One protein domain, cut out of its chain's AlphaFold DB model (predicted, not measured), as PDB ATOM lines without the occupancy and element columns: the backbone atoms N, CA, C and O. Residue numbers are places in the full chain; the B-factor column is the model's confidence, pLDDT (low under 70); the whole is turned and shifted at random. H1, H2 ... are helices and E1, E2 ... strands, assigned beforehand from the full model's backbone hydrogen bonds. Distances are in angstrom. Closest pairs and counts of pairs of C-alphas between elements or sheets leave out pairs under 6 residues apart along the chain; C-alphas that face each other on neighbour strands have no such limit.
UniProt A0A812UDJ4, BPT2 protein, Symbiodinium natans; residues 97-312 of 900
ATOM      1  N   HIS A  97     195.153 144.879 167.702       84.31
ATOM      2  CA  HIS A  97     194.473 146.104 168.117       84.31
ATOM      3  C   HIS A  97     194.836 147.254 167.185       84.31
ATOM      4  O   HIS A  97     195.950 147.311 166.665       84.31
ATOM      5  N   THR A  98     193.914 148.200 167.005       88.69
ATOM      6  CA  THR A  98     194.190 149.439 166.271       88.69
ATOM      7  C   THR A  98     194.338 150.591 167.262       88.69
ATOM      8  O   THR A  98     193.419 150.882 168.031       88.69
ATOM      9  N   VAL A  99     195.483 151.269 167.229       90.81
ATOM     10  CA  VAL A  99     195.756 152.482 168.012       90.81
ATOM     11  C   VAL A  99     195.721 153.717 167.111       90.81
ATOM     12  O   VAL A  99     196.143 153.663 165.954       90.81
ATOM     13  N   ARG A 100     195.210 154.835 167.639       93.56
ATOM     14  CA  ARG A 100     195.359 156.174 167.056       93.56
ATOM     15  C   ARG A 100     196.646 156.786 167.603       93.56
ATOM     16  O   ARG A 100     196.849 156.821 168.815       93.56
ATOM     17  N   LEU A 101     197.467 157.280 166.691       94.12
ATOM     18  CA  LEU A 101     198.696 158.024 166.927       94.12
ATOM     19  C   LEU A 101     198.400 159.499 166.647       94.12
ATOM     20  O   LEU A 101     197.707 159.806 165.674       94.12
ATOM     21  N   THR A 102     198.838 160.425 167.494       94.50
ATOM     22  CA  THR A 102     198.578 161.861 167.298       94.50
ATOM     23  C   THR A 102     199.731 162.705 167.830       94.50
ATOM     24  O   THR A 102     200.068 162.599 169.004       94.50
ATOM     25  N   VAL A 103     200.321 163.538 166.974       94.00
ATOM     26  CA  VAL A 103     201.375 164.502 167.325       94.00
ATOM     27  C   VAL A 103     200.771 165.899 167.279       94.00
ATOM     28  O   VAL A 103     200.304 166.306 166.219       94.00
ATOM     29  N   TYR A 104     200.745 166.621 168.399       90.75
ATOM     30  CA  TYR A 104     200.172 167.973 168.461       90.75
ATOM     31  C   TYR A 104     201.249 169.035 168.241       90.75
ATOM     32  O   TYR A 104     202.247 169.051 168.955       90.75
ATOM     33  N   ALA A 105     201.011 169.968 167.313       88.69
ATOM     34  CA  ALA A 105     201.965 171.021 166.951       88.69
ATOM     35  C   ALA A 105     202.389 171.891 168.149       88.69
ATOM     36  O   ALA A 105     203.527 172.328 168.230       88.69
ATOM     37  N   LYS A 106     201.470 172.119 169.090       88.06
ATOM     38  CA  LYS A 106     201.648 173.047 170.214       88.06
ATOM     39  C   LYS A 106     202.628 172.582 171.302       88.06
ATOM     40  O   LYS A 106     203.153 173.414 172.028       88.06
ATOM     41  N   TYR A 107     202.900 171.277 171.407       89.62
ATOM     42  CA  TYR A 107     203.898 170.734 172.344       89.62
ATOM     43  C   TYR A 107     205.291 170.635 171.708       89.62
ATOM     44  O   TYR A 107     206.101 169.805 172.116       89.62
ATOM     45  N   MET A 108     205.561 171.420 170.663       84.69
ATOM     46  CA  MET A 108     206.803 171.370 169.898       84.69
ATOM     47  C   MET A 108     207.289 172.785 169.596       84.69
ATOM     48  O   MET A 108     206.493 173.662 169.273       84.69
ATOM     49  N   ALA A 109     208.605 172.986 169.652       77.62
ATOM     50  CA  ALA A 109     209.241 174.192 169.123       77.62
ATOM     51  C   ALA A 109     209.390 174.137 167.587       77.62
ATOM     52  O   ALA A 109     209.408 175.165 166.914       77.62
ATOM     53  N   GLU A 110     209.494 172.929 167.026       81.31
ATOM     54  CA  GLU A 110     209.693 172.700 165.595       81.31
ATOM     55  C   GLU A 110     208.381 172.664 164.803       81.31
ATOM     56  O   GLU A 110     207.320 172.273 165.298       81.31
ATOM     57  N   LYS A 111     208.465 173.007 163.512       86.50
ATOM     58  CA  LYS A 111     207.333 172.898 162.589       86.50
ATOM     59  C   LYS A 111     206.925 171.432 162.422       86.50
ATOM     60  O   LYS A 111     207.733 170.586 162.046       86.50
ATOM     61  N   LEU A 112     205.641 171.155 162.628       87.94
ATOM     62  CA  LEU A 112     205.070 169.824 162.462       87.94
ATOM     63  C   LEU A 112     205.247 169.313 161.020       87.94
ATOM     64  O   LEU A 112     204.826 169.953 160.058       87.94
ATOM     65  N   THR A 113     205.891 168.152 160.879       90.88
ATOM     66  CA  THR A 113     206.095 167.450 159.603       90.88
ATOM     67  C   THR A 113     205.908 165.947 159.785       90.88
ATOM     68  O   THR A 113     206.046 165.411 160.887       90.88
ATOM     69  N   THR A 114     205.625 165.236 158.693       89.25
ATOM     70  CA  THR A 114     205.470 163.772 158.712       89.25
ATOM     71  C   THR A 114     206.771 163.049 159.065       89.25
ATOM     72  O   THR A 114     206.729 162.063 159.790       89.25
ATOM     73  N   GLN A 115     207.925 163.571 158.632       89.75
ATOM     74  CA  GLN A 115     209.246 163.020 158.963       89.75
ATOM     75  C   GLN A 115     209.554 163.113 160.467       89.75
ATOM     76  O   GLN A 115     210.075 162.160 161.045       89.75
ATOM     77  N   LEU A 116     209.186 164.230 161.105       89.81
ATOM     78  CA  LEU A 116     209.307 164.417 162.553       89.81
ATOM     79  C   LEU A 116     208.327 163.509 163.322       89.81
ATOM     80  O   LEU A 116     208.688 162.885 164.314       89.81
ATOM     81  N   ALA A 117     207.098 163.348 162.825       89.94
ATOM     82  CA  ALA A 117     206.142 162.410 163.410       89.94
ATOM     83  C   ALA A 117     206.612 160.938 163.299       89.94
ATOM     84  O   ALA A 117     206.445 160.158 164.241       89.94
ATOM     85  N   ASP A 118     207.268 160.568 162.192       89.00
ATOM     86  CA  ASP A 118     207.906 159.258 162.011       89.00
ATOM     87  C   ASP A 118     209.137 159.058 162.914       89.00
ATOM     88  O   ASP A 118     209.385 157.933 163.356       89.00
ATOM     89  N   SER A 119     209.915 160.106 163.217       90.88
ATOM     90  CA  SER A 119     211.065 159.991 164.128       90.88
ATOM     91  C   SER A 119     210.615 159.760 165.575       90.88
ATOM     92  O   SER A 119     211.118 158.838 166.220       90.88
ATOM     93  N   PHE A 120     209.589 160.477 166.051       91.81
ATOM     94  CA  PHE A 120     208.968 160.202 167.353       91.81
ATOM     95  C   PHE A 120     208.369 158.796 167.424       91.81
ATOM     96  O   PHE A 120     208.519 158.118 168.441       91.81
ATOM     97  N   LEU A 121     207.727 158.325 166.346       90.06
ATOM     98  CA  LEU A 121     207.193 156.966 166.300       90.06
ATOM     99  C   LEU A 121     208.306 155.921 166.427       90.06
ATOM    100  O   LEU A 121     208.150 154.981 167.202       90.06
ATOM    101  N   LYS A 122     209.437 156.100 165.732       88.81
ATOM    102  CA  LYS A 122     210.605 155.207 165.835       88.81
ATOM    103  C   LYS A 122     211.185 155.152 167.252       88.81
ATOM    104  O   LYS A 122     211.549 154.069 167.688       88.81
ATOM    105  N   GLN A 123     211.223 156.270 167.980       89.25
ATOM    106  CA  GLN A 123     211.709 156.313 169.371       89.25
ATOM    107  C   GLN A 123     210.806 155.535 170.348       89.25
ATOM    108  O   GLN A 123     211.289 154.897 171.290       89.25
ATOM    109  N   VAL A 124     209.483 155.556 170.141       89.25
ATOM    110  CA  VAL A 124     208.544 154.814 171.003       89.25
ATOM    111  C   VAL A 124     208.291 153.375 170.541       89.25
ATOM    112  O   VAL A 124     207.829 152.556 171.337       89.25
ATOM    113  N   TRP A 125     208.605 153.024 169.295       88.19
ATOM    114  CA  TRP A 125     208.382 151.677 168.770       88.19
ATOM    115  C   TRP A 125     209.208 150.616 169.534       88.19
ATOM    116  O   TRP A 125     210.366 150.873 169.865       88.19
ATOM    117  N   PRO A 126     208.651 149.433 169.864       84.06
ATOM    118  CA  PRO A 126     209.433 148.345 170.453       84.06
ATOM    119  C   PRO A 126     210.363 147.696 169.417       84.06
ATOM    120  O   PRO A 126     209.914 147.284 168.349       84.06
ATOM    121  N   GLU A 127     211.645 147.567 169.760       75.81
ATOM    122  CA  GLU A 127     212.723 147.116 168.861       75.81
ATOM    123  C   GLU A 127     212.491 145.711 168.272       75.81
ATOM    124  O   GLU A 127     212.828 145.449 167.113       75.81
ATOM    125  N   ASP A 128     211.843 144.827 169.035       68.88
ATOM    126  CA  ASP A 128     211.547 143.450 168.626       68.88
ATOM    127  C   ASP A 128     210.448 143.340 167.552       68.88
ATOM    128  O   ASP A 128     210.414 142.369 166.786       68.88
ATOM    129  N   ASP A 129     209.537 144.319 167.447       68.38
ATOM    130  CA  ASP A 129     208.403 144.247 166.517       68.38
ATOM    131  C   ASP A 129     208.751 144.835 165.144       68.38
ATOM    132  O   ASP A 129     208.296 145.909 164.743       68.38
ATOM    133  N   LYS A 130     209.519 144.071 164.362       59.56
ATOM    134  CA  LYS A 130     209.878 144.392 162.966       59.56
ATOM    135  C   LYS A 130     208.681 144.405 161.993       59.56
ATOM    136  O   LYS A 130     208.884 144.441 160.780       59.56
ATOM    137  N   LYS A 131     207.431 144.301 162.470       54.78
ATOM    138  CA  LYS A 131     206.221 144.113 161.653       54.78
ATOM    139  C   LYS A 131     205.098 145.080 162.041       54.78
ATOM    140  O   LYS A 131     203.973 144.660 162.318       54.78
ATOM    141  N   ALA A 132     205.361 146.379 161.871       54.06
ATOM    142  CA  ALA A 132     204.357 147.446 161.754       54.06
ATOM    143  C   ALA A 132     203.450 147.255 160.509       54.06
ATOM    144  O   ALA A 132     203.457 148.041 159.566       54.06
ATOM    145  N   ARG A 133     202.682 146.159 160.471       53.25
ATOM    146  CA  ARG A 133     202.072 145.598 159.251       53.25
ATOM    147  C   ARG A 133     200.969 146.443 158.614       53.25
ATOM    148  O   ARG A 133     200.583 146.139 157.497       53.25
ATOM    149  N   ASN A 134     200.454 147.454 159.312       62.44
ATOM    150  CA  ASN A 134     199.415 148.358 158.815       62.44
ATOM    151  C   ASN A 134     199.571 149.744 159.461       62.44
ATOM    152  O   ASN A 134     198.786 150.113 160.338       62.44
ATOM    153  N   PHE A 135     200.608 150.486 159.071       78.00
ATOM    154  CA  PHE A 135     200.729 151.909 159.386       78.00
ATOM    155  C   PHE A 135     200.010 152.740 158.315       78.00
ATOM    156  O   PHE A 135     200.310 152.624 157.128       78.00
ATOM    157  N   ALA A 136     199.039 153.558 158.719       80.38
ATOM    158  CA  ALA A 136     198.401 154.515 157.824       80.38
ATOM    159  C   ALA A 136     199.290 155.756 157.642       80.38
ATOM    160  O   ALA A 136     199.938 156.201 158.586       80.38
ATOM    161  N   ALA A 137     199.269 156.366 156.456       86.75
ATOM    162  CA  ALA A 137     199.920 157.659 156.254       86.75
ATOM    163  C   ALA A 137     199.361 158.717 157.225       86.75
ATOM    164  O   ALA A 137     198.145 158.772 157.451       86.75
ATOM    165  N   TRP A 138     200.250 159.555 157.769       91.19
ATOM    166  CA  TRP A 138     199.887 160.714 158.585       91.19
ATOM    167  C   TRP A 138     198.911 161.635 157.845       91.19
ATOM    168  O   TRP A 138     199.027 161.850 156.638       91.19
ATOM    169  N   ARG A 139     197.948 162.195 158.581       91.25
ATOM    170  CA  ARG A 139     196.955 163.144 158.072       91.25
ATOM    171  C   ARG A 139     196.916 164.392 158.953       91.25
ATOM    172  O   ARG A 139     196.847 164.223 160.172       91.25
ATOM    173  N   PRO A 140     196.903 165.604 158.378       88.50
ATOM    174  CA  PRO A 140     196.719 166.827 159.147       88.50
ATOM    175  C   PRO A 140     195.304 166.891 159.733       88.50
ATOM    176  O   PRO A 140     194.313 166.608 159.056       88.50
ATOM    177  N   GLU A 141     195.214 167.279 160.999       86.69
ATOM    178  CA  GLU A 141     193.992 167.636 161.714       86.69
ATOM    179  C   GLU A 141     194.042 169.152 161.949       86.69
ATOM    180  O   GLU A 141     194.888 169.667 162.689       86.69
ATOM    181  N   THR A 142     193.177 169.883 161.245       82.50
ATOM    182  CA  THR A 142     193.149 171.348 161.254       82.50
ATOM    183  C   THR A 142     192.040 171.884 162.158       82.50
ATOM    184  O   THR A 142     190.956 171.311 162.258       82.50
ATOM    185  N   SER A 143     192.299 173.023 162.797       75.62
ATOM    186  CA  SER A 143     191.294 173.832 163.491       75.62
ATOM    187  C   SER A 143     191.486 175.288 163.083       75.62
ATOM    188  O   SER A 143     192.623 175.722 162.916       75.62
ATOM    189  N   SER A 144     190.386 176.006 162.828       70.94
ATOM    190  CA  SER A 144     190.398 177.387 162.298       70.94
ATOM    191  C   SER A 144     191.366 177.621 161.116       70.94
ATOM    192  O   SER A 144     191.966 178.683 160.980       70.94
ATOM    193  N   GLY A 145     191.533 176.614 160.247       66.62
ATOM    194  CA  GLY A 145     192.428 176.662 159.082       66.62
ATOM    195  C   GLY A 145     193.920 176.450 159.383       66.62
ATOM    196  O   GLY A 145     194.696 176.288 158.446       66.62
ATOM    197  N   LYS A 146     194.330 176.386 160.656       73.44
ATOM    198  CA  LYS A 146     195.700 176.048 161.070       73.44
ATOM    199  C   LYS A 146     195.824 174.548 161.334       73.44
ATOM    200  O   LYS A 146     194.891 173.919 161.832       73.44
ATOM    201  N   GLU A 147     196.974 173.964 161.010       75.75
ATOM    202  CA  GLU A 147     197.293 172.578 161.365       75.75
ATOM    203  C   GLU A 147     197.611 172.494 162.863       75.75
ATOM    204  O   GLU A 147     198.504 173.182 163.353       75.75
ATOM    205  N   VAL A 148     196.841 171.690 163.601       85.25
ATOM    206  CA  VAL A 148     196.957 171.567 165.066       85.25
ATOM    207  C   VAL A 148     197.572 170.226 165.463       85.25
ATOM    208  O   VAL A 148     198.244 170.145 166.492       85.25
ATOM    209  N   ALA A 149     197.381 169.181 164.653       90.69
ATOM    210  CA  ALA A 149     197.999 167.879 164.871       90.69
ATOM    211  C   ALA A 149     198.194 167.072 163.578       90.69
ATOM    212  O   ALA A 149     197.487 167.280 162.597       90.69
ATOM    213  N   LEU A 150     199.091 166.085 163.622       93.19
ATOM    214  CA  LEU A 150     199.186 164.995 162.650       93.19
ATOM    215  C   LEU A 150     198.636 163.721 163.287       93.19
ATOM    216  O   LEU A 150     199.048 163.334 164.381       93.19
ATOM    217  N   VAL A 151     197.726 163.043 162.590       93.12
ATOM    218  CA  VAL A 151     197.058 161.822 163.056       93.12
ATOM    219  C   VAL A 151     197.403 160.648 162.149       93.12
ATOM    220  O   VAL A 151     197.289 160.741 160.929       93.12
ATOM    221  N   SER A 152     197.758 159.514 162.746       94.19
ATOM    222  CA  SER A 152     197.899 158.230 162.059       94.19
ATOM    223  C   SER A 152     197.167 157.123 162.831       94.19
ATOM    224  O   SER A 152     196.702 157.310 163.959       94.19
ATOM    225  N   TYR A 153     197.032 155.960 162.204       92.06
ATOM    226  CA  TYR A 153     196.500 154.744 162.798       92.06
ATOM    227  C   TYR A 153     197.468 153.599 162.529       92.06
ATOM    228  O   TYR A 153     197.916 153.412 161.398       92.06
ATOM    229  N   CYS A 154     197.749 152.804 163.556       89.62
ATOM    230  CA  CYS A 154     198.552 151.595 163.431       89.62
ATOM    231  C   CYS A 154     197.757 150.391 163.935       89.62
ATOM    232  O   CYS A 154     197.072 150.491 164.955       89.62
ATOM    233  N   THR A 155     197.839 149.256 163.237       88.25
ATOM    234  CA  THR A 155     197.306 147.978 163.735       88.25
ATOM    235  C   THR A 155     198.452 147.033 164.087       88.25
ATOM    236  O   THR A 155     199.199 146.610 163.205       88.25
ATOM    237  N   CYS A 156     198.572 146.708 165.371       87.62
ATOM    238  CA  CYS A 156     199.679 145.962 165.971       87.62
ATOM    239  C   CYS A 156     199.172 144.923 166.991       87.62
ATOM    240  O   CYS A 156     197.968 144.814 167.236       87.62
ATOM    241  N   SER A 157     200.076 144.115 167.547       87.19
ATOM    242  CA  SER A 157     199.745 143.096 168.555       87.19
ATOM    243  C   SER A 157     199.342 143.713 169.908       87.19
ATOM    244  O   SER A 157     199.618 144.883 170.175       87.19
ATOM    245  N   SER A 158     198.720 142.930 170.798       86.38
ATOM    246  CA  SER A 158     198.361 143.391 172.154       86.38
ATOM    247  C   SER A 158     199.559 143.820 173.013       86.38
ATOM    248  O   SER A 158     199.453 144.793 173.766       86.38
ATOM    249  N   SER A 159     200.714 143.159 172.871       87.00
ATOM    250  CA  SER A 159     201.954 143.559 173.546       87.00
ATOM    251  C   SER A 159     202.471 144.889 172.996       87.00
ATOM    252  O   SER A 159     202.630 145.838 173.762       87.00
ATOM    253  N   THR A 160     202.617 145.013 171.672       88.38
ATOM    254  CA  THR A 160     203.065 146.246 171.001       88.38
ATOM    255  C   THR A 160     202.144 147.427 171.311       88.38
ATOM    256  O   THR A 160     202.617 148.503 171.670       88.38
ATOM    257  N   ALA A 161     200.822 147.233 171.265       89.06
ATOM    258  CA  ALA A 161     199.850 148.262 171.633       89.06
ATOM    259  C   ALA A 161     200.005 148.711 173.096       89.06
ATOM    260  O   ALA A 161     199.837 149.891 173.391       89.06
ATOM    261  N   SER A 162     200.334 147.794 174.010       88.25
ATOM    262  CA  SER A 162     200.531 148.110 175.428       88.25
ATOM    263  C   SER A 162     201.847 148.858 175.677       88.25
ATOM    264  O   SER A 162     201.840 149.831 176.425       88.25
ATOM    265  N   VAL A 163     202.936 148.500 174.983       90.12
ATOM    266  CA  VAL A 163     204.209 149.250 175.028       90.12
ATOM    267  C   VAL A 163     204.038 150.673 174.488       90.12
ATOM    268  O   VAL A 163     204.452 151.628 175.141       90.12
ATOM    269  N   LEU A 164     203.373 150.836 173.339       91.31
ATOM    270  CA  LEU A 164     203.112 152.155 172.748       91.31
ATOM    271  C   LEU A 164     202.261 153.049 173.669       91.31
ATOM    272  O   LEU A 164     202.499 154.249 173.746       91.31
ATOM    273  N   LEU A 165     201.296 152.478 174.400       91.00
ATOM    274  CA  LEU A 165     200.506 153.215 175.395       91.00
ATOM    275  C   LEU A 165     201.321 153.573 176.646       91.00
ATOM    276  O   LEU A 165     201.153 154.667 177.174       91.00
ATOM    277  N   GLY A 166     202.225 152.699 177.097       90.19
ATOM    278  CA  GLY A 166     203.158 152.989 178.194       90.19
ATOM    279  C   GLY A 166     204.142 154.118 177.863       90.19
ATOM    280  O   GLY A 166     204.467 154.926 178.728       90.19
ATOM    281  N   LYS A 167     204.561 154.229 176.595       92.69
ATOM    282  CA  LYS A 167     205.430 155.311 176.099       92.69
ATOM    283  C   LYS A 167     204.682 156.548 175.569       92.69
ATOM    284  O   LYS A 167     205.323 157.489 175.101       92.69
ATOM    285  N   SER A 168     203.348 156.574 175.625       94.75
ATOM    286  CA  SER A 168     202.545 157.708 175.142       94.75
ATOM    287  C   SER A 168     202.980 159.018 175.805       94.75
ATOM    288  O   SER A 168     203.138 159.075 177.024       94.75
ATOM    289  N   GLY A 169     203.191 160.068 175.013       92.38
ATOM    290  CA  GLY A 169     203.565 161.391 175.508       92.38
ATOM    291  C   GLY A 169     204.971 161.513 176.110       92.38
ATOM    292  O   GLY A 169     205.290 162.584 176.613       92.38
ATOM    293  N   GLN A 170     205.825 160.477 176.054       89.94
ATOM    294  CA  GLN A 170     207.267 160.617 176.350       89.94
ATOM    295  C   GLN A 170     207.988 161.497 175.316       89.94
ATOM    296  O   GLN A 170     209.026 162.085 175.599       89.94
ATOM    297  N   THR A 171     207.403 161.593 174.125       90.06
ATOM    298  CA  THR A 171     207.661 162.589 173.082       90.06
ATOM    299  C   THR A 171     206.339 163.332 172.814       90.06
ATOM    300  O   THR A 171     205.304 162.920 173.344       90.06
ATOM    301  N   PRO A 172     206.285 164.357 171.946       90.38
ATOM    302  CA  PRO A 172     205.022 164.984 171.522       90.38
ATOM    303  C   PRO A 172     204.009 164.049 170.816       90.38
ATOM    304  O   PRO A 172     202.939 164.502 170.400       90.38
ATOM    305  N   LEU A 173     204.326 162.754 170.667       93.31
ATOM    306  CA  LEU A 173     203.456 161.701 170.150       93.31
ATOM    307  C   LEU A 173     202.599 161.059 171.255       93.31
ATOM    308  O   LEU A 173     203.086 160.348 172.135       93.31
ATOM    309  N   PHE A 174     201.286 161.209 171.124       94.69
ATOM    310  CA  PHE A 174     200.280 160.592 171.982       94.69
ATOM    311  C   PHE A 174     199.673 159.358 171.311       94.69
ATOM    312  O   PHE A 174     199.339 159.365 170.121       94.69
ATOM    313  N   VAL A 175     199.485 158.299 172.095       93.31
ATOM    314  CA  VAL A 175     198.907 157.025 171.660       93.31
ATOM    315  C   VAL A 175     197.589 156.806 172.390       93.31
ATOM    316  O   VAL A 175     197.498 156.934 173.607       93.31
ATOM    317  N   SER A 176     196.538 156.443 171.658       90.62
ATOM    318  CA  SER A 176     195.233 156.142 172.250       90.62
ATOM    319  C   SER A 176     194.580 154.918 171.614       90.62
ATOM    320  O   SER A 176     194.624 154.713 170.399       90.62
ATOM    321  N   ARG A 177     193.930 154.087 172.435       86.38
ATOM    322  CA  ARG A 177     193.052 153.021 171.930       86.38
ATOM    323  C   ARG A 177     191.788 153.633 171.336       86.38
ATOM    324  O   ARG A 177     191.203 154.546 171.926       86.38
ATOM    325  N   LEU A 178     191.325 153.083 170.212       82.38
ATOM    326  CA  LEU A 178     190.004 153.408 169.674       82.38
ATOM    327  C   LEU A 178     188.915 153.085 170.708       82.38
ATOM    328  O   LEU A 178     189.057 152.153 171.495       82.38
ATOM    329  N   ALA A 179     187.797 153.817 170.681       71.62
ATOM    330  CA  ALA A 179     186.729 153.684 171.681       71.62
ATOM    331  C   ALA A 179     186.176 152.248 171.824       71.62
ATOM    332  O   ALA A 179     185.811 151.842 172.921       71.62
ATOM    333  N   LYS A 180     186.177 151.469 170.733       69.38
ATOM    334  CA  LYS A 180     185.809 150.040 170.705       69.38
ATOM    335  C   LYS A 180     186.790 149.107 171.439       69.38
ATOM    336  O   LYS A 180     186.383 148.036 171.867       69.38
ATOM    337  N   ASP A 181     188.051 149.515 171.583       64.88
ATOM    338  CA  ASP A 181     189.160 148.695 172.095       64.88
ATOM    339  C   ASP A 181     189.597 149.134 173.520       64.88
ATOM    340  O   ASP A 181     190.534 148.576 174.104       64.88
ATOM    341  N   LYS A 182     188.920 150.140 174.101       69.94
ATOM    342  CA  LYS A 182     189.088 150.557 175.502       69.94
ATOM    343  C   LYS A 182     188.376 149.572 176.433       69.94
ATOM    344  O   LYS A 182     187.149 149.581 176.535       69.94
ATOM    345  N   LYS A 183     189.145 148.751 177.155       61.12
ATOM    346  CA  LYS A 183     188.623 147.974 178.288       61.12
ATOM    347  C   LYS A 183     188.210 148.959 179.390       61.12
ATOM    348  O   LYS A 183     189.025 149.773 179.809       61.12
ATOM    349  N   LYS A 184     186.948 148.904 179.828       57.97
ATOM    350  CA  LYS A 184     186.451 149.673 180.978       57.97
ATOM    351  C   LYS A 184     186.894 148.965 182.261       57.97
ATOM    352  O   LYS A 184     186.131 148.175 182.806       57.97
ATOM    353  N   ASP A 185     188.131 149.201 182.684       62.38
ATOM    354  CA  ASP A 185     188.592 148.824 184.023       62.38
ATOM    355  C   ASP A 185     188.001 149.838 185.029       62.38
ATOM    356  O   ASP A 185     188.278 151.035 184.899       62.38
ATOM    357  N   PRO A 186     187.117 149.425 185.959       58.41
ATOM    358  CA  PRO A 186     186.442 150.350 186.869       58.41
ATOM    359  C   PRO A 186     187.381 150.979 187.909       58.41
ATOM    360  O   PRO A 186     186.993 151.974 188.513       58.41
ATOM    361  N   GLU A 187     188.587 150.436 188.106       67.50
ATOM    362  CA  GLU A 187     189.568 150.912 189.093       67.50
ATOM    363  C   GLU A 187     190.550 151.955 188.532       67.50
ATOM    364  O   GLU A 187     191.367 152.504 189.276       67.50
ATOM    365  N   VAL A 188     190.507 152.200 187.218       71.25
ATOM    366  CA  VAL A 188     191.468 153.034 186.485       71.25
ATOM    367  C   VAL A 188     190.820 154.362 186.098       71.25
ATOM    368  O   VAL A 188     189.847 154.403 185.336       71.25
ATOM    369  N   HIS A 189     191.366 155.473 186.595       76.75
ATOM    370  CA  HIS A 189     190.829 156.814 186.349       76.75
ATOM    371  C   HIS A 189     191.894 157.793 185.855       76.75
ATOM    372  O   HIS A 189     193.051 157.756 186.264       76.75
ATOM    373  N   ALA A 190     191.485 158.693 184.959       83.00
ATOM    374  CA  ALA A 190     192.349 159.723 184.399       83.00
ATOM    375  C   ALA A 190     192.595 160.851 185.414       83.00
ATOM    376  O   ALA A 190     191.693 161.649 185.688       83.00
ATOM    377  N   ARG A 191     193.827 160.949 185.917       86.56
ATOM    378  CA  ARG A 191     194.332 162.100 186.665       86.56
ATOM    379  C   ARG A 191     194.880 163.123 185.676       86.56
ATOM    380  O   ARG A 191     195.822 162.841 184.942       86.56
ATOM    381  N   TRP A 192     194.280 164.307 185.648       88.25
ATOM    382  CA  TRP A 192     194.747 165.425 184.821       88.25
ATOM    383  C   TRP A 192     195.804 166.217 185.587       88.25
ATOM    384  O   TRP A 192     195.682 166.380 186.800       88.25
ATOM    385  N   VAL A 193     196.842 166.669 184.889       88.88
ATOM    386  CA  VAL A 193     197.922 167.468 185.470       88.88
ATOM    387  C   VAL A 193     197.507 168.935 185.470       88.88
ATOM    388  O   VAL A 193     196.960 169.438 184.485       88.88
ATOM    389  N   ASP A 194     197.775 169.626 186.569       85.50
ATOM    390  CA  ASP A 194     197.537 171.058 186.688       85.50
ATOM    391  C   ASP A 194     198.633 171.810 185.926       85.50
ATOM    392  O   ASP A 194     199.815 171.508 186.063       85.50
ATOM    393  N   ARG A 195     198.240 172.761 185.075       86.19
ATOM    394  CA  ARG A 195     199.191 173.614 184.364       86.19
ATOM    395  C   ARG A 195     199.689 174.706 185.310       86.19
ATOM    396  O   ARG A 195     198.836 175.382 185.892       86.19
ATOM    397  N   PRO A 196     201.011 174.885 185.471       86.56
ATOM    398  CA  PRO A 196     201.555 176.034 186.181       86.56
ATOM    399  C   PRO A 196     201.088 177.338 185.527       86.56
ATOM    400  O   PRO A 196     200.960 177.404 184.302       86.56
ATOM    401  N   SER A 197     200.845 178.374 186.330       79.94
ATOM    402  CA  SER A 197     200.620 179.722 185.802       79.94
ATOM    403  C   SER A 197     201.763 180.110 184.862       79.94
ATOM    404  O   SER A 197     202.913 179.742 185.098       79.94
ATOM    405  N   ASP A 198     201.423 180.794 183.772       82.50
ATOM    406  CA  ASP A 198     202.354 181.375 182.794       82.50
ATOM    407  C   ASP A 198     203.258 180.398 182.008       82.50
ATOM    408  O   ASP A 198     203.935 180.821 181.074       82.50
ATOM    409  N   SER A 199     203.220 179.083 182.272       86.19
ATOM    410  CA  SER A 199     204.012 178.111 181.502       86.19
ATOM    411  C   SER A 199     203.528 178.000 180.053       86.19
ATOM    412  O   SER A 199     202.322 177.832 179.812       86.19
ATOM    413  N   SER A 200     204.452 177.967 179.095       89.25
ATOM    414  CA  SER A 200     204.182 177.635 177.690       89.25
ATOM    415  C   SER A 200     203.616 176.214 177.520       89.25
ATOM    416  O   SER A 200     203.683 175.379 178.423       89.25
ATOM    417  N   ASP A 201     203.051 175.905 176.346       89.06
ATOM    418  CA  ASP A 201     202.526 174.556 176.066       89.06
ATOM    419  C   ASP A 201     203.636 173.485 176.140       89.06
ATOM    420  O   ASP A 201     203.401 172.386 176.642       89.06
ATOM    421  N   PHE A 202     204.861 173.814 175.711       89.50
ATOM    422  CA  PHE A 202     206.021 172.918 175.783       89.50
ATOM    423  C   PHE A 202     206.484 172.665 177.228       89.50
ATOM    424  O   PHE A 202     206.686 171.514 177.619       89.50
ATOM    425  N   GLU A 203     206.589 173.711 178.051       91.25
ATOM    426  CA  GLU A 203     206.925 173.573 179.476       91.25
ATOM    427  C   GLU A 203     205.846 172.810 180.243       91.25
ATOM    428  O   GLU A 203     206.165 171.984 181.097       91.25
ATOM    429  N   TYR A 204     204.570 173.018 179.909       92.06
ATOM    430  CA  TYR A 204     203.478 172.255 180.499       92.06
ATOM    431  C   TYR A 204     203.555 170.760 180.140       92.06
ATOM    432  O   TYR A 204     203.315 169.908 180.999       92.06
ATOM    433  N   TRP A 205     203.967 170.416 178.916       93.06
ATOM    434  CA  TRP A 205     204.249 169.026 178.542       93.06
ATOM    435  C   TRP A 205     205.414 168.426 179.345       93.06
ATOM    436  O   TRP A 205     205.268 167.335 179.904       93.06
ATOM    437  N   LEU A 206     206.529 169.150 179.500       92.44
ATOM    438  CA  LEU A 206     207.647 168.718 180.352       92.44
ATOM    439  C   LEU A 206     207.231 168.557 181.824       92.44
ATOM    440  O   LEU A 206     207.601 167.572 182.471       92.44
ATOM    441  N   HIS A 207     206.413 169.474 182.346       92.44
ATOM    442  CA  HIS A 207     205.839 169.386 183.686       92.44
ATOM    443  C   HIS A 207     204.975 168.124 183.838       92.44
ATOM    444  O   HIS A 207     205.187 167.346 184.768       92.44
ATOM    445  N   ALA A 208     204.070 167.852 182.893       92.75
ATOM    446  CA  ALA A 208     203.244 166.645 182.900       92.75
ATOM    447  C   ALA A 208     204.078 165.354 182.843       92.75
ATOM    448  O   ALA A 208     203.790 164.411 183.583       92.75
ATOM    449  N   CYS A 209     205.151 165.322 182.047       92.06
ATOM    450  CA  CYS A 209     206.115 164.219 182.024       92.06
ATOM    451  C   CYS A 209     206.790 163.989 183.387       92.06
ATOM    452  O   CYS A 209     206.988 162.842 183.791       92.06
ATOM    453  N   ASN A 210     207.121 165.055 184.121       92.00
ATOM    454  CA  ASN A 210     207.723 164.948 185.450       92.00
ATOM    455  C   ASN A 210     206.713 164.486 186.514       92.00
ATOM    456  O   ASN A 210     207.033 163.592 187.298       92.00
ATOM    457  N   VAL A 211     205.478 165.000 186.494       91.44
ATOM    458  CA  VAL A 211     204.401 164.535 187.391       91.44
ATOM    459  C   VAL A 211     204.058 163.063 187.121       91.44
ATOM    460  O   VAL A 211     203.856 162.300 188.067       91.44
ATOM    461  N   LEU A 212     204.065 162.623 185.856       91.31
ATOM    462  CA  LEU A 212     203.905 161.209 185.504       91.31
ATOM    463  C   LEU A 212     205.008 160.348 186.140       91.31
ATOM    464  O   LEU A 212     204.684 159.384 186.834       91.31
ATOM    465  N   LYS A 213     206.289 160.714 185.979       89.50
ATOM    466  CA  LYS A 213     207.423 159.990 186.592       89.50
ATOM    467  C   LYS A 213     207.289 159.881 188.115       89.50
ATOM    468  O   LYS A 213     207.517 158.810 188.664       89.50
ATOM    469  N   GLN A 214     206.878 160.960 188.785       88.88
ATOM    470  CA  GLN A 214     206.667 160.985 190.239       88.88
ATOM    471  C   GLN A 214     205.468 160.139 190.695       88.88
ATOM    472  O   GLN A 214     205.462 159.630 191.811       88.88
ATOM    473  N   SER A 215     204.445 159.979 189.850       84.12
ATOM    474  CA  SER A 215     203.213 159.261 190.207       84.12
ATOM    475  C   SER A 215     203.346 157.735 190.273       84.12
ATOM    476  O   SER A 215     202.449 157.077 190.799       84.12
ATOM    477  N   GLY A 216     204.404 157.164 189.683       80.81
ATOM    478  CA  GLY A 216     204.559 155.715 189.518       80.81
ATOM    479  C   GLY A 216     203.521 155.058 188.595       80.81
ATOM    480  O   GLY A 216     203.412 153.832 188.578       80.81
ATOM    481  N   ALA A 217     202.732 155.834 187.841       81.88
ATOM    482  CA  ALA A 217     201.716 155.289 186.946       81.88
ATOM    483  C   ALA A 217     202.341 154.496 185.784       81.88
ATOM    484  O   ALA A 217     203.318 154.910 185.164       81.88
ATOM    485  N   THR A 218     201.738 153.351 185.459       75.56
ATOM    486  CA  THR A 218     202.226 152.418 184.425       75.56
ATOM    487  C   THR A 218     201.775 152.770 183.004       75.56
ATOM    488  O   THR A 218     202.126 152.075 182.049       75.56
ATOM    489  N   THR A 219     200.989 153.836 182.840       83.56
ATOM    490  CA  THR A 219     200.503 154.342 181.550       83.56
ATOM    491  C   THR A 219     201.231 155.622 181.163       83.56
ATOM    492  O   THR A 219     201.450 156.468 182.025       83.56
ATOM    493  N   GLY A 220     201.502 155.822 179.873       91.25
ATOM    494  CA  GLY A 220     201.984 157.106 179.369       91.25
ATOM    495  C   GLY A 220     200.949 158.229 179.509       91.25
ATOM    496  O   GLY A 220     199.806 158.010 179.926       91.25
ATOM    497  N   LEU A 221     201.336 159.444 179.119       94.00
ATOM    498  CA  LEU A 221     200.426 160.585 179.118       94.00
ATOM    499  C   LEU A 221     199.284 160.386 178.115       94.00
ATOM    500  O   LEU A 221     199.471 159.933 176.982       94.00
ATOM    501  N   ILE A 222     198.098 160.816 178.526       91.69
ATOM    502  CA  ILE A 222     196.889 160.926 177.718       91.69
ATOM    503  C   ILE A 222     196.558 162.400 177.474       91.69
ATOM    504  O   ILE A 222     196.823 163.263 178.310       91.69
ATOM    505  N   HIS A 223     195.940 162.669 176.326       89.56
ATOM    506  CA  HIS A 223     195.541 164.008 175.903       89.56
ATOM    507  C   HIS A 223     194.012 164.140 175.822       89.56
ATOM    508  O   HIS A 223     193.322 163.191 175.427       89.56
ATOM    509  N   ARG A 224     193.468 165.324 176.131       83.31
ATOM    510  CA  ARG A 224     192.060 165.689 175.887       83.31
ATOM    511  C   ARG A 224     191.926 167.047 175.199       83.31
ATOM    512  O   ARG A 224     192.815 167.876 175.250       83.31
ATOM    513  N   LEU A 225     190.775 167.290 174.577       69.06
ATOM    514  CA  LEU A 225     190.427 168.615 174.057       69.06
ATOM    515  C   LEU A 225     189.773 169.445 175.176       69.06
ATOM    516  O   LEU A 225     188.755 169.018 175.724       69.06
ATOM    517  N   GLY A 226     190.346 170.605 175.503       57.81
ATOM    518  CA  GLY A 226     189.838 171.550 176.507       57.81
ATOM    519  C   GLY A 226     190.980 172.311 177.188       57.81
ATOM    520  O   GLY A 226     192.039 171.734 177.397       57.81
ATOM    521  N   GLY A 227     190.781 173.597 177.491       57.41
ATOM    522  CA  GLY A 227     191.849 174.492 177.958       57.41
ATOM    523  C   GLY A 227     192.453 174.142 179.324       57.41
ATOM    524  O   GLY A 227     191.933 173.307 180.065       57.41
ATOM    525  N   GLY A 228     193.561 174.813 179.652       63.31
ATOM    526  CA  GLY A 228     194.247 174.742 180.945       63.31
ATOM    527  C   GLY A 228     194.946 173.410 181.214       63.31
ATOM    528  O   GLY A 228     196.162 173.377 181.332       63.31
ATOM    529  N   ARG A 229     194.186 172.315 181.322       74.75
ATOM    530  CA  ARG A 229     194.650 171.003 181.799       74.75
ATOM    531  C   ARG A 229     194.337 169.889 180.800       74.75
ATOM    532  O   ARG A 229     193.453 169.069 181.064       74.75
ATOM    533  N   ASP A 230     194.969 169.871 179.635       84.62
ATOM    534  CA  ASP A 230     194.723 168.867 178.586       84.62
ATOM    535  C   ASP A 230     195.609 167.616 178.664       84.62
ATOM    536  O   ASP A 230     195.282 166.615 178.018       84.62
ATOM    537  N   LEU A 231     196.649 167.620 179.502       91.38
ATOM    538  CA  LEU A 231     197.518 166.471 179.759       91.38
ATOM    539  C   LEU A 231     197.154 165.758 181.065       91.38
ATOM    540  O   LEU A 231     196.769 166.375 182.060       91.38
ATOM    541  N   GLY A 232     197.267 164.434 181.070       91.25
ATOM    542  CA  GLY A 232     196.978 163.582 182.222       91.25
ATOM    543  C   GLY A 232     197.571 162.187 182.068       91.25
ATOM    544  O   GLY A 232     198.249 161.912 181.085       91.25
ATOM    545  N   PHE A 233     197.292 161.291 183.007       91.25
ATOM    546  CA  PHE A 233     197.659 159.871 182.961       91.25
ATOM    547  C   PHE A 233     196.616 159.027 183.705       91.25
ATOM    548  O   PHE A 233     195.792 159.557 184.455       91.25
ATOM    549  N   GLU A 234     196.604 157.717 183.483       86.62
ATOM    550  CA  GLU A 234     195.670 156.808 184.148       86.62
ATOM    551  C   GLU A 234     196.283 156.291 185.464       86.62
ATOM    552  O   GLU A 234     197.365 155.708 185.484       86.62
ATOM    553  N   GLN A 235     195.596 156.515 186.589       82.81
ATOM    554  CA  GLN A 235     196.020 156.090 187.924       82.81
ATOM    555  C   GLN A 235     194.997 155.103 188.511       82.81
ATOM    556  O   GLN A 235     193.784 155.319 188.421       82.81
ATOM    557  N   LYS A 236     195.489 154.008 189.106       79.19
ATOM    558  CA  LYS A 236     194.664 153.030 189.831       79.19
ATOM    559  C   LYS A 236     194.325 153.518 191.236       79.19
ATOM    560  O   LYS A 236     195.153 154.163 191.874       79.19
ATOM    561  N   GLY A 237     193.133 153.175 191.723       68.75
ATOM    562  CA  GLY A 237     192.728 153.427 193.114       68.75
ATOM    563  C   GLY A 237     192.417 154.892 193.447       68.75
ATOM    564  O   GLY A 237     192.272 155.233 194.617       68.75
ATOM    565  N   LEU A 238     192.293 155.762 192.441       63.84
ATOM    566  CA  LEU A 238     191.745 157.106 192.625       63.84
ATOM    567  C   LEU A 238     190.250 156.972 192.965       63.84
ATOM    568  O   LEU A 238     189.520 156.389 192.168       63.84
ATOM    569  N   ASP A 239     189.755 157.500 194.090       54.00
ATOM    570  CA  ASP A 239     188.303 157.479 194.344       54.00
ATOM    571  C   ASP A 239     187.604 158.432 193.344       54.00
ATOM    572  O   ASP A 239     187.881 159.640 193.340       54.00
ATOM    573  N   PRO A 240     186.683 157.948 192.483       50.91
ATOM    574  CA  PRO A 240     185.937 158.797 191.554       50.91
ATOM    575  C   PRO A 240     184.991 159.793 192.243       50.91
ATOM    576  O   PRO A 240     184.369 160.601 191.550       50.91
ATOM    577  N   LYS A 241     184.833 159.745 193.572       49.84
ATOM    578  CA  LYS A 241     184.093 160.741 194.359       49.84
ATOM    579  C   LYS A 241     184.939 161.953 194.752       49.84
ATOM    580  O   LYS A 241     184.391 163.047 194.800       49.84
ATOM    581  N   THR A 242     186.238 161.786 195.009       47.44
ATOM    582  CA  THR A 242     187.141 162.886 195.411       47.44
ATOM    583  C   THR A 242     187.822 163.561 194.220       47.44
ATOM    584  O   THR A 242     188.291 164.688 194.337       47.44
ATOM    585  N   SER A 243     187.865 162.885 193.069       45.28
ATOM    586  CA  SER A 243     188.663 163.290 191.902       45.28
ATOM    587  C   SER A 243     187.862 163.698 190.660       45.28
ATOM    588  O   SER A 243     188.445 164.205 189.702       45.28
ATOM    589  N   ALA A 244     186.540 163.488 190.632       46.62
ATOM    590  CA  ALA A 244     185.728 163.793 189.458       46.62
ATOM    591  C   ALA A 244     185.274 165.264 189.450       46.62
ATOM    592  O   ALA A 244     184.333 165.592 190.175       46.62
ATOM    593  N   PRO A 245     185.823 166.141 188.582       52.09
ATOM    594  CA  PRO A 245     185.140 167.383 188.254       52.09
ATOM    595  C   PRO A 245     183.741 167.051 187.733       52.09
ATOM    596  O   PRO A 245     183.586 166.329 186.739       52.09
ATOM    597  N   PHE A 246     182.710 167.574 188.393       62.19
ATOM    598  CA  PHE A 246     181.362 167.500 187.852       62.19
ATOM    599  C   PHE A 246     181.331 168.360 186.589       62.19
ATOM    600  O   PHE A 246     181.631 169.552 186.629       62.19
ATOM    601  N   TYR A 247     181.027 167.731 185.455       74.75
ATOM    602  CA  TYR A 247     180.811 168.437 184.201       74.75
ATOM    603  C   TYR A 247     179.390 168.991 184.200       74.75
ATOM    604  O   TYR A 247     178.429 168.251 184.421       74.75
ATOM    605  N   TRP A 248     179.261 170.274 183.908       82.88
ATOM    606  CA  TRP A 248     178.006 171.009 183.881       82.88
ATOM    607  C   TRP A 248     177.779 171.604 182.493       82.88
ATOM    608  O   TRP A 248     178.721 171.860 181.739       82.88
ATOM    609  N   LEU A 249     176.511 171.796 182.147       86.12
ATOM    610  CA  LEU A 249     176.054 172.488 180.950       86.12
ATOM    611  C   LEU A 249     175.341 173.767 181.385       86.12
ATOM    612  O   LEU A 249     174.280 173.684 181.999       86.12
ATOM    613  N   ALA A 250     175.916 174.919 181.057       87.75
ATOM    614  CA  ALA A 250     175.302 176.229 181.214       87.75
ATOM    615  C   ALA A 250     174.653 176.652 179.890       87.75
ATOM    616  O   ALA A 250     175.336 176.829 178.883       87.75
ATOM    617  N   THR A 251     173.339 176.826 179.881       89.62
ATOM    618  CA  THR A 251     172.631 177.549 178.823       89.62
ATOM    619  C   THR A 251     172.495 178.996 179.274       89.62
ATOM    620  O   THR A 251     171.885 179.258 180.309       89.62
ATOM    621  N   CYS A 252     173.084 179.908 178.511       84.81
ATOM    622  CA  CYS A 252     173.106 181.349 178.748       84.81
ATOM    623  C   CYS A 252     172.789 182.084 177.428       84.81
ATOM    624  O   CYS A 252     172.620 181.416 176.396       84.81
ATOM    625  N   PRO A 253     172.725 183.427 177.409       81.69
ATOM    626  CA  PRO A 253     172.543 184.183 176.176       81.69
ATOM    627  C   PRO A 253     173.614 183.882 175.115       81.69
ATOM    628  O   PRO A 253     174.768 183.609 175.456       81.69
ATOM    629  N   PRO A 254     173.264 183.965 173.817       74.94
ATOM    630  CA  PRO A 254     174.169 183.613 172.723       74.94
ATOM    631  C   PRO A 254     175.337 184.595 172.542       74.94
ATOM    632  O   PRO A 254     176.298 184.250 171.862       74.94
ATOM    633  N   PHE A 255     175.249 185.795 173.124       79.94
ATOM    634  CA  PHE A 255     176.283 186.831 173.059       79.94
ATOM    635  C   PHE A 255     177.346 186.723 174.165       79.94
ATOM    636  O   PHE A 255     178.351 187.420 174.092       79.94
ATOM    637  N   TRP A 256     177.157 185.858 175.169       81.31
ATOM    638  CA  TRP A 256     178.148 185.649 176.230       81.31
ATOM    639  C   TRP A 256     179.396 184.931 175.715       81.31
ATOM    640  O   TRP A 256     179.303 183.884 175.066       81.31
ATOM    641  N   ALA A 257     180.561 185.440 176.101       85.69
ATOM    642  CA  ALA A 257     181.854 184.792 175.982       85.69
ATOM    643  C   ALA A 257     182.123 183.820 177.149       85.69
ATOM    644  O   ALA A 257     181.377 183.724 178.126       85.69
ATOM    645  N   ALA A 258     183.244 183.095 177.064       79.38
ATOM    646  CA  ALA A 258     183.678 182.183 178.126       79.38
ATOM    647  C   ALA A 258     183.944 182.916 179.453       79.38
ATOM    648  O   ALA A 258     183.707 182.353 180.520       79.38
ATOM    649  N   GLN A 259     184.423 184.163 179.373       79.88
ATOM    650  CA  GLN A 259     184.750 184.984 180.535       79.88
ATOM    651  C   GLN A 259     183.496 185.462 181.276       79.88
ATOM    652  O   GLN A 259     183.474 185.405 182.500       79.88
ATOM    653  N   ASP A 260     182.434 185.845 180.562       84.19
ATOM    654  CA  ASP A 260     181.177 186.301 181.177       84.19
ATOM    655  C   ASP A 260     180.554 185.185 182.018       84.19
ATOM    656  O   ASP A 260     180.207 185.376 183.185       84.19
ATOM    657  N   LEU A 261     180.519 183.969 181.459       86.50
ATOM    658  CA  LEU A 261     180.090 182.784 182.191       86.50
ATOM    659  C   LEU A 261     180.994 182.494 183.398       86.50
ATOM    660  O   LEU A 261     180.484 182.149 184.460       86.50
ATOM    661  N   LEU A 262     182.318 182.614 183.257       86.12
ATOM    662  CA  LEU A 262     183.258 182.370 184.354       86.12
ATOM    663  C   LEU A 262     183.061 183.369 185.507       86.12
ATOM    664  O   LEU A 262     183.032 182.963 186.671       86.12
ATOM    665  N   ASN A 263     182.864 184.648 185.180       83.19
ATOM    666  CA  ASN A 263     182.599 185.717 186.138       83.19
ATOM    667  C   ASN A 263     181.300 185.443 186.914       83.19
ATOM    668  O   ASN A 263     181.308 185.469 188.145       83.19
ATOM    669  N   VAL A 264     180.211 185.095 186.215       84.38
ATOM    670  CA  VAL A 264     178.913 184.790 186.845       84.38
ATOM    671  C   VAL A 264     178.957 183.499 187.666       84.38
ATOM    672  O   VAL A 264     178.420 183.456 188.766       84.38
ATOM    673  N   LEU A 265     179.628 182.442 187.197       85.62
ATOM    674  CA  LEU A 265     179.808 181.224 187.999       85.62
ATOM    675  C   LEU A 265     180.542 181.521 189.314       85.62
ATOM    676  O   LEU A 265     180.166 180.994 190.360       85.62
ATOM    677  N   THR A 266     181.555 182.385 189.264       84.50
ATOM    678  CA  THR A 266     182.339 182.777 190.440       84.50
ATOM    679  C   THR A 266     181.515 183.628 191.412       84.50
ATOM    680  O   THR A 266     181.504 183.329 192.604       84.50
ATOM    681  N   SER A 267     180.762 184.628 190.932       79.81
ATOM    682  CA  SER A 267     179.915 185.472 191.796       79.81
ATOM    683  C   SER A 267     178.750 184.709 192.436       79.81
ATOM    684  O   SER A 267     178.344 185.016 193.553       79.81
ATOM    685  N   VAL A 268     178.254 183.669 191.763       78.06
ATOM    686  CA  VAL A 268     177.194 182.763 192.239       78.06
ATOM    687  C   VAL A 268     177.733 181.671 193.192       78.06
ATOM    688  O   VAL A 268     176.979 180.827 193.678       78.06
ATOM    689  N   GLY A 269     179.032 181.686 193.515       76.75
ATOM    690  CA  GLY A 269     179.627 180.822 194.540       76.75
ATOM    691  C   GLY A 269     179.986 179.409 194.072       76.75
ATOM    692  O   GLY A 269     180.091 178.496 194.895       76.75
ATOM    693  N   TRP A 270     180.186 179.189 192.769       82.31
ATOM    694  CA  TRP A 270     180.768 177.933 192.294       82.31
ATOM    695  C   TRP A 270     182.256 177.864 192.659       82.31
ATOM    696  O   TRP A 270     183.021 178.765 192.335       82.31
ATOM    697  N   ASP A 271     182.682 176.771 193.299       75.19
ATOM    698  CA  ASP A 271     184.084 176.562 193.680       75.19
ATOM    699  C   ASP A 271     184.941 176.116 192.480       75.19
ATOM    700  O   ASP A 271     184.696 175.057 191.883       75.19
ATOM    701  N   ASN A 272     185.977 176.907 192.172       76.94
ATOM    702  CA  ASN A 272     186.944 176.694 191.092       76.94
ATOM    703  C   ASN A 272     186.275 176.349 189.736       76.94
ATOM    704  O   ASN A 272     186.508 175.256 189.196       76.94
ATOM    705  N   PRO A 273     185.427 177.240 189.182       83.50
ATOM    706  CA  PRO A 273     184.792 177.021 187.895       83.50
ATOM    707  C   PRO A 273     185.829 177.119 186.764       83.50
ATOM    708  O   PRO A 273     186.682 177.998 186.760       83.50
ATOM    709  N   GLU A 274     185.755 176.230 185.777       83.06
ATOM    710  CA  GLU A 274     186.566 176.310 184.554       83.06
ATOM    711  C   GLU A 274     185.692 176.015 183.335       83.06
ATOM    712  O   GLU A 274     185.096 174.938 183.225       83.06
ATOM    713  N   VAL A 275     185.624 176.973 182.410       85.31
ATOM    714  CA  VAL A 275     184.840 176.873 181.177       85.31
ATOM    715  C   VAL A 275     185.632 176.101 180.117       85.31
ATOM    716  O   VAL A 275     186.728 176.479 179.720       85.31
ATOM    717  N   LEU A 276     185.052 175.001 179.639       79.19
ATOM    718  CA  LEU A 276     185.666 174.029 178.727       79.19
ATOM    719  C   LEU A 276     185.338 174.295 177.247       79.19
ATOM    720  O   LEU A 276     185.869 173.612 176.372       79.19
ATOM    721  N   GLY A 277     184.438 175.245 176.971       77.56
ATOM    722  CA  GLY A 277     183.980 175.629 175.630       77.56
ATOM    723  C   GLY A 277     182.501 175.323 175.357       77.56
ATOM    724  O   GLY A 277     181.816 174.679 176.154       77.56
ATOM    725  N   GLN A 278     181.990 175.796 174.219       79.69
ATOM    726  CA  GLN A 278     180.599 175.583 173.805       79.69
ATOM    727  C   GLN A 278     180.349 174.181 173.223       79.69
ATOM    728  O   GLN A 278     181.220 173.539 172.637       79.69
ATOM    729  N   SER A 279     179.114 173.704 173.371       68.75
ATOM    730  CA  SER A 279     178.619 172.429 172.852       68.75
ATOM    731  C   SER A 279     177.189 172.604 172.342       68.75
ATOM    732  O   SER A 279     176.220 172.246 173.014       68.75
ATOM    733  N   GLY A 280     177.056 173.167 171.140       79.44
ATOM    734  CA  GLY A 280     175.772 173.655 170.640       79.44
ATOM    735  C   GLY A 280     175.410 174.966 171.339       79.44
ATOM    736  O   GLY A 280     176.254 175.844 171.448       79.44
ATOM    737  N   LYS A 281     174.177 175.084 171.844       78.81
ATOM    738  CA  LYS A 281     173.678 176.295 172.532       78.81
ATOM    739  C   LYS A 281     174.033 176.385 174.026       78.81
ATOM    740  O   LYS A 281     173.536 177.271 174.712       78.81
ATOM    741  N   SER A 282     174.836 175.457 174.542       85.69
ATOM    742  CA  SER A 282     175.217 175.420 175.956       85.69
ATOM    743  C   SER A 282     176.732 175.375 176.093       85.69
ATOM    744  O   SER A 282     177.407 174.588 175.423       85.69
ATOM    745  N   TRP A 283     177.263 176.180 176.999       87.88
ATOM    746  CA  TRP A 283     178.633 176.088 177.473       87.88
ATOM    747  C   TRP A 283     178.818 174.855 178.347       87.88
ATOM    748  O   TRP A 283     177.928 174.469 179.103       87.88
ATOM    749  N   ARG A 284     179.993 174.239 178.268       86.88
ATOM    750  CA  ARG A 284     180.433 173.199 179.196       86.88
ATOM    751  C   ARG A 284     181.409 173.823 180.171       86.88
ATOM    752  O   ARG A 284     182.335 174.507 179.747       86.88
ATOM    753  N   PHE A 285     181.236 173.552 181.453       86.88
ATOM    754  CA  PHE A 285     182.193 173.946 182.480       86.88
ATOM    755  C   PHE A 285     182.358 172.825 183.508       86.88
ATOM    756  O   PHE A 285     181.589 171.859 183.526       86.88
ATOM    757  N   ARG A 286     183.388 172.927 184.342       82.25
ATOM    758  CA  ARG A 286     183.590 172.078 185.519       82.25
ATOM    759  C   ARG A 286     183.679 172.931 186.775       82.25
ATOM    760  O   ARG A 286     184.110 174.070 186.681       82.25
ATOM    761  N   ALA A 287     183.321 172.364 187.920       78.62
ATOM    762  CA  ALA A 287     183.517 172.963 189.240       78.62
ATOM    763  C   ALA A 287     183.777 171.857 190.276       78.62
ATOM    764  O   ALA A 287     183.407 170.696 190.042       78.62
ATOM    765  N   LYS A 288     184.426 172.195 191.394       65.44
ATOM    766  CA  LYS A 288     184.782 171.234 192.456       65.44
ATOM    767  C   LYS A 288     183.599 170.878 193.359       65.44
ATOM    768  O   LYS A 288     183.449 169.717 193.729       65.44
ATOM    769  N   ALA A 289     182.747 171.850 193.680       59.75
ATOM    770  CA  ALA A 289     181.595 171.655 194.553       59.75
ATOM    771  C   ALA A 289     180.292 171.415 193.773       59.75
ATOM    772  O   ALA A 289     180.075 171.953 192.686       59.75
ATOM    773  N   ARG A 290     179.389 170.633 194.376       54.53
ATOM    774  CA  ARG A 290     177.967 170.604 194.025       54.53
ATOM    775  C   ARG A 290     177.221 171.473 195.046       54.53
ATOM    776  O   ARG A 290     177.092 171.018 196.185       54.53
ATOM    777  N   PRO A 291     176.706 172.660 194.687       52.34
ATOM    778  CA  PRO A 291     175.760 173.345 195.554       52.34
ATOM    779  C   PRO A 291     174.483 172.489 195.649       52.34
ATOM    780  O   PRO A 291     173.866 172.184 194.639       52.34
ATOM    781  N   THR A 292     174.139 172.056 196.866       54.84
ATOM    782  CA  THR A 292     172.887 171.360 197.252       54.84
ATOM    783  C   THR A 292     172.500 170.060 196.500       54.84
ATOM    784  O   THR A 292     173.195 169.529 195.631       54.84
ATOM    785  N   LYS A 293     171.379 169.442 196.920       54.94
ATOM    786  CA  LYS A 293     170.846 168.175 196.371       54.94
ATOM    787  C   LYS A 293     170.156 168.337 195.010       54.94
ATOM    788  O   LYS A 293     169.706 167.338 194.445       54.94
ATOM    789  N   GLU A 294     170.089 169.547 194.473       53.97
ATOM    790  CA  GLU A 294     169.387 169.849 193.230       53.97
ATOM    791  C   GLU A 294     170.144 169.339 191.998       53.97
ATOM    792  O   GLU A 294     171.349 169.066 192.022       53.97
ATOM    793  N   THR A 295     169.403 169.110 190.915       64.12
ATOM    794  CA  THR A 295     169.916 168.575 189.641       64.12
ATOM    795  C   THR A 295     169.734 169.556 188.487       64.12
ATOM    796  O   THR A 295     169.867 169.173 187.329       64.12
ATOM    797  N   THR A 296     169.359 170.798 188.766       73.19
ATOM    798  CA  THR A 296     169.215 171.893 187.802       73.19
ATOM    799  C   THR A 296     169.172 173.179 188.606       73.19
ATOM    800  O   THR A 296     168.354 173.277 189.512       73.19
ATOM    801  N   PHE A 297     170.006 174.145 188.246       78.06
ATOM    802  CA  PHE A 297     169.979 175.494 188.798       78.06
ATOM    803  C   PHE A 297     169.490 176.440 187.707       78.06
ATOM    804  O   PHE A 297     169.850 176.284 186.535       78.06
ATOM    805  N   VAL A 298     168.650 177.398 188.076       82.31
ATOM    806  CA  VAL A 298     168.221 178.487 187.199       82.31
ATOM    807  C   VAL A 298     168.482 179.766 187.968       82.31
ATOM    808  O   VAL A 298     167.954 179.938 189.061       82.31
ATOM    809  N   TYR A 299     169.332 180.617 187.409       80.38
ATOM    810  CA  TYR A 299     169.621 181.936 187.942       80.38
ATOM    811  C   TYR A 299     168.964 182.956 187.022       80.38
ATOM    812  O   TYR A 299     169.257 182.992 185.824       80.38
ATOM    813  N   GLU A 300     168.058 183.739 187.587       78.31
ATOM    814  CA  GLU A 300     167.557 184.962 186.973       78.31
ATOM    815  C   GLU A 300     168.600 186.048 187.241       78.31
ATOM    816  O   GLU A 300     168.988 186.300 188.383       78.31
ATOM    817  N   LEU A 301     169.137 186.604 186.163       74.31
ATOM    818  CA  LEU A 301     170.065 187.725 186.168       74.31
ATOM    819  C   LEU A 301     169.285 188.971 185.728       74.31
ATOM    820  O   LEU A 301     168.148 188.863 185.265       74.31
ATOM    821  N   ALA A 302     169.887 190.151 185.878       64.81
ATOM    822  CA  ALA A 302     169.279 191.388 185.393       64.81
ATOM    823  C   ALA A 302     168.918 191.299 183.892       64.81
ATOM    824  O   ALA A 302     169.521 190.528 183.140       64.81
ATOM    825  N   ASP A 303     167.935 192.100 183.479       64.31
ATOM    826  CA  ASP A 303     167.482 192.255 182.089       64.31
ATOM    827  C   ASP A 303     166.891 190.974 181.449       64.31
ATOM    828  O   ASP A 303     167.208 190.623 180.311       64.31
ATOM    829  N   ASP A 304     166.038 190.251 182.190       62.03
ATOM    830  CA  ASP A 304     165.362 188.997 181.781       62.03
ATOM    831  C   ASP A 304     166.309 187.856 181.338       62.03
ATOM    832  O   ASP A 304     165.905 186.848 180.736       62.03
ATOM    833  N   VAL A 305     167.600 187.965 181.659       72.12
ATOM    834  CA  VAL A 305     168.606 186.967 181.300       72.12
ATOM    835  C   VAL A 305     168.533 185.770 182.247       72.12
ATOM    836  O   VAL A 305     168.851 185.858 183.429       72.12
ATOM    837  N   THR A 306     168.211 184.591 181.711       81.25
ATOM    838  CA  THR A 306     168.239 183.336 182.479       81.25
ATOM    839  C   THR A 306     169.496 182.509 182.196       81.25
ATOM    840  O   THR A 306     169.776 182.110 181.062       81.25
ATOM    841  N   LEU A 307     170.248 182.194 183.254       85.56
ATOM    842  CA  LEU A 307     171.353 181.236 183.238       85.56
ATOM    843  C   LEU A 307     170.866 179.897 183.802       85.56
ATOM    844  O   LEU A 307     170.666 179.739 185.005       85.56
ATOM    845  N   LYS A 308     170.703 178.898 182.931       88.44
ATOM    846  CA  LYS A 308     170.268 177.549 183.315       88.44
ATOM    847  C   LYS A 308     171.434 176.571 183.320       88.44
ATOM    848  O   LYS A 308     171.978 176.249 182.266       88.44
ATOM    849  N   ILE A 309     171.762 176.032 184.490       85.81
ATOM    850  CA  ILE A 309     172.849 175.072 184.688       85.81
ATOM    851  C   ILE A 309     172.274 173.685 184.982       85.81
ATOM    852  O   ILE A 309     171.518 173.492 185.930       85.81
ATOM    853  N   VAL A 310     172.658 172.691 184.181       83.00
ATOM    854  CA  VAL A 310     172.280 171.281 184.371       83.00
ATOM    855  C   VAL A 310     173.527 170.395 184.441       83.00
ATOM    856  O   VAL A 310     174.506 170.667 183.742       83.00
ATOM    857  N   PRO A 311     173.541 169.320 185.249       75.06
ATOM    858  CA  PRO A 311     174.646 168.374 185.258       75.06
ATOM    859  C   PRO A 311     174.724 167.709 183.887       75.06
ATOM    860  O   PRO A 311     173.721 167.228 183.352       75.06
ATOM    861  N   GLN A 312     175.918 167.655 183.305       68.06
ATOM    862  CA  GLN A 312     176.114 166.909 182.077       68.06
ATOM    863  C   GLN A 312     175.941 165.415 182.392       68.06
ATOM    864  O   GLN A 312     176.714 164.870 183.186       68.06
TER     865      GLN A 312
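This is residues 97 to 312 of the 900 residues of the protein "BPT2 protein" of Symbiodinium natans (UniProt A0A812UDJ4). Two lobes stand end to end along the longest axis, joined by residues 237 to 245. The first holds a strongly twisted four-stranded sheet with H1 and H2 packed on one face, and beside it the strand pair E5 and E6 with H3 packed on E6; the second holds a strongly twisted five-stranded sheet with H4 over one face. The printed part has 216 residues, with four named helices and eleven named strands in the order E1 H1 E2 E3 H2 E4 E5 H3 E6 E7 H4 E8 E9 E10 E11; the class is mixed. The sheets, all antiparallel, run E2 E3 E1 E4, E5 E6, and E8 E9 E7 E11 E10. The whole is compact by its radius of gyration of the C-alphas, 19.8 A, yet elongated, spanning 66 by 41 by 33 A.

E1, residues 97 to 104, begins at C-alpha 97 (194.473, 146.104, 168.117) and is 22.6 A long. H1 is 114 to 124, E2 139 to 143, E3 146 to 157 with 34.0 A, H2 158 to 166, E4 173 to 177 and E5 188 to 192. H3, residues 201 to 215, is 20.8 A long and begins at C-alpha 201 (202.526, 174.556, 176.066). E6 is 231 to 236, E7 246 to 251, H4 258 to 267, E8 274 to 279, E9 282 to 287 and E10 297 to 300. E11, 306 to 311, ends at C-alpha 311 (174.646, 168.374, 185.258).

E1 pairs with E3, N 101 to O 152 at 2.8 A, and with E4, N 100 to O 176 at 2.8 A. E2 and E3 form a hairpin, N 141 to O 149 at 2.8 A. H1 and H2 are on the same face, making two layers; H1 has a height over the sheet of 9.8 A. H1 and H2 are close but not clearly touching, Val 124 and Leu 164 having the closest C-alphas at 6.3 A. E5 pairs with E6, N 191 to O 233 at 2.8 A. The closest C-alphas of H3 and E6 are those of Ala 208 and Leu 231, 6.5 A apart. E7 pairs with E9, N 248 to O 285 at 2.8 A, and with E11, N 249 to O 310 at 2.8 A. H4 is on this sheet at a height of 8.0 A, again two layers. E1 H1 E2, E3 H2 E4 and E7 H4 E8 are split strand-helix-strand units, same-way strands with another between them, each with a right-handed crossover. In H1, H2, H3 and H4 every O i to N i+4 pair is within hydrogen-bond range.

The farthest C-alphas, Asp 128 and Asp 303, are 67.1 A apart. The printed part has no cut. Links H1 to E2 and H3 to E6 are long. Mean pLDDT of the printed part is 80.5; 43 residues are under 70, among them 128 to 134, 180 to 187, 237 to 246 and 288 to 295.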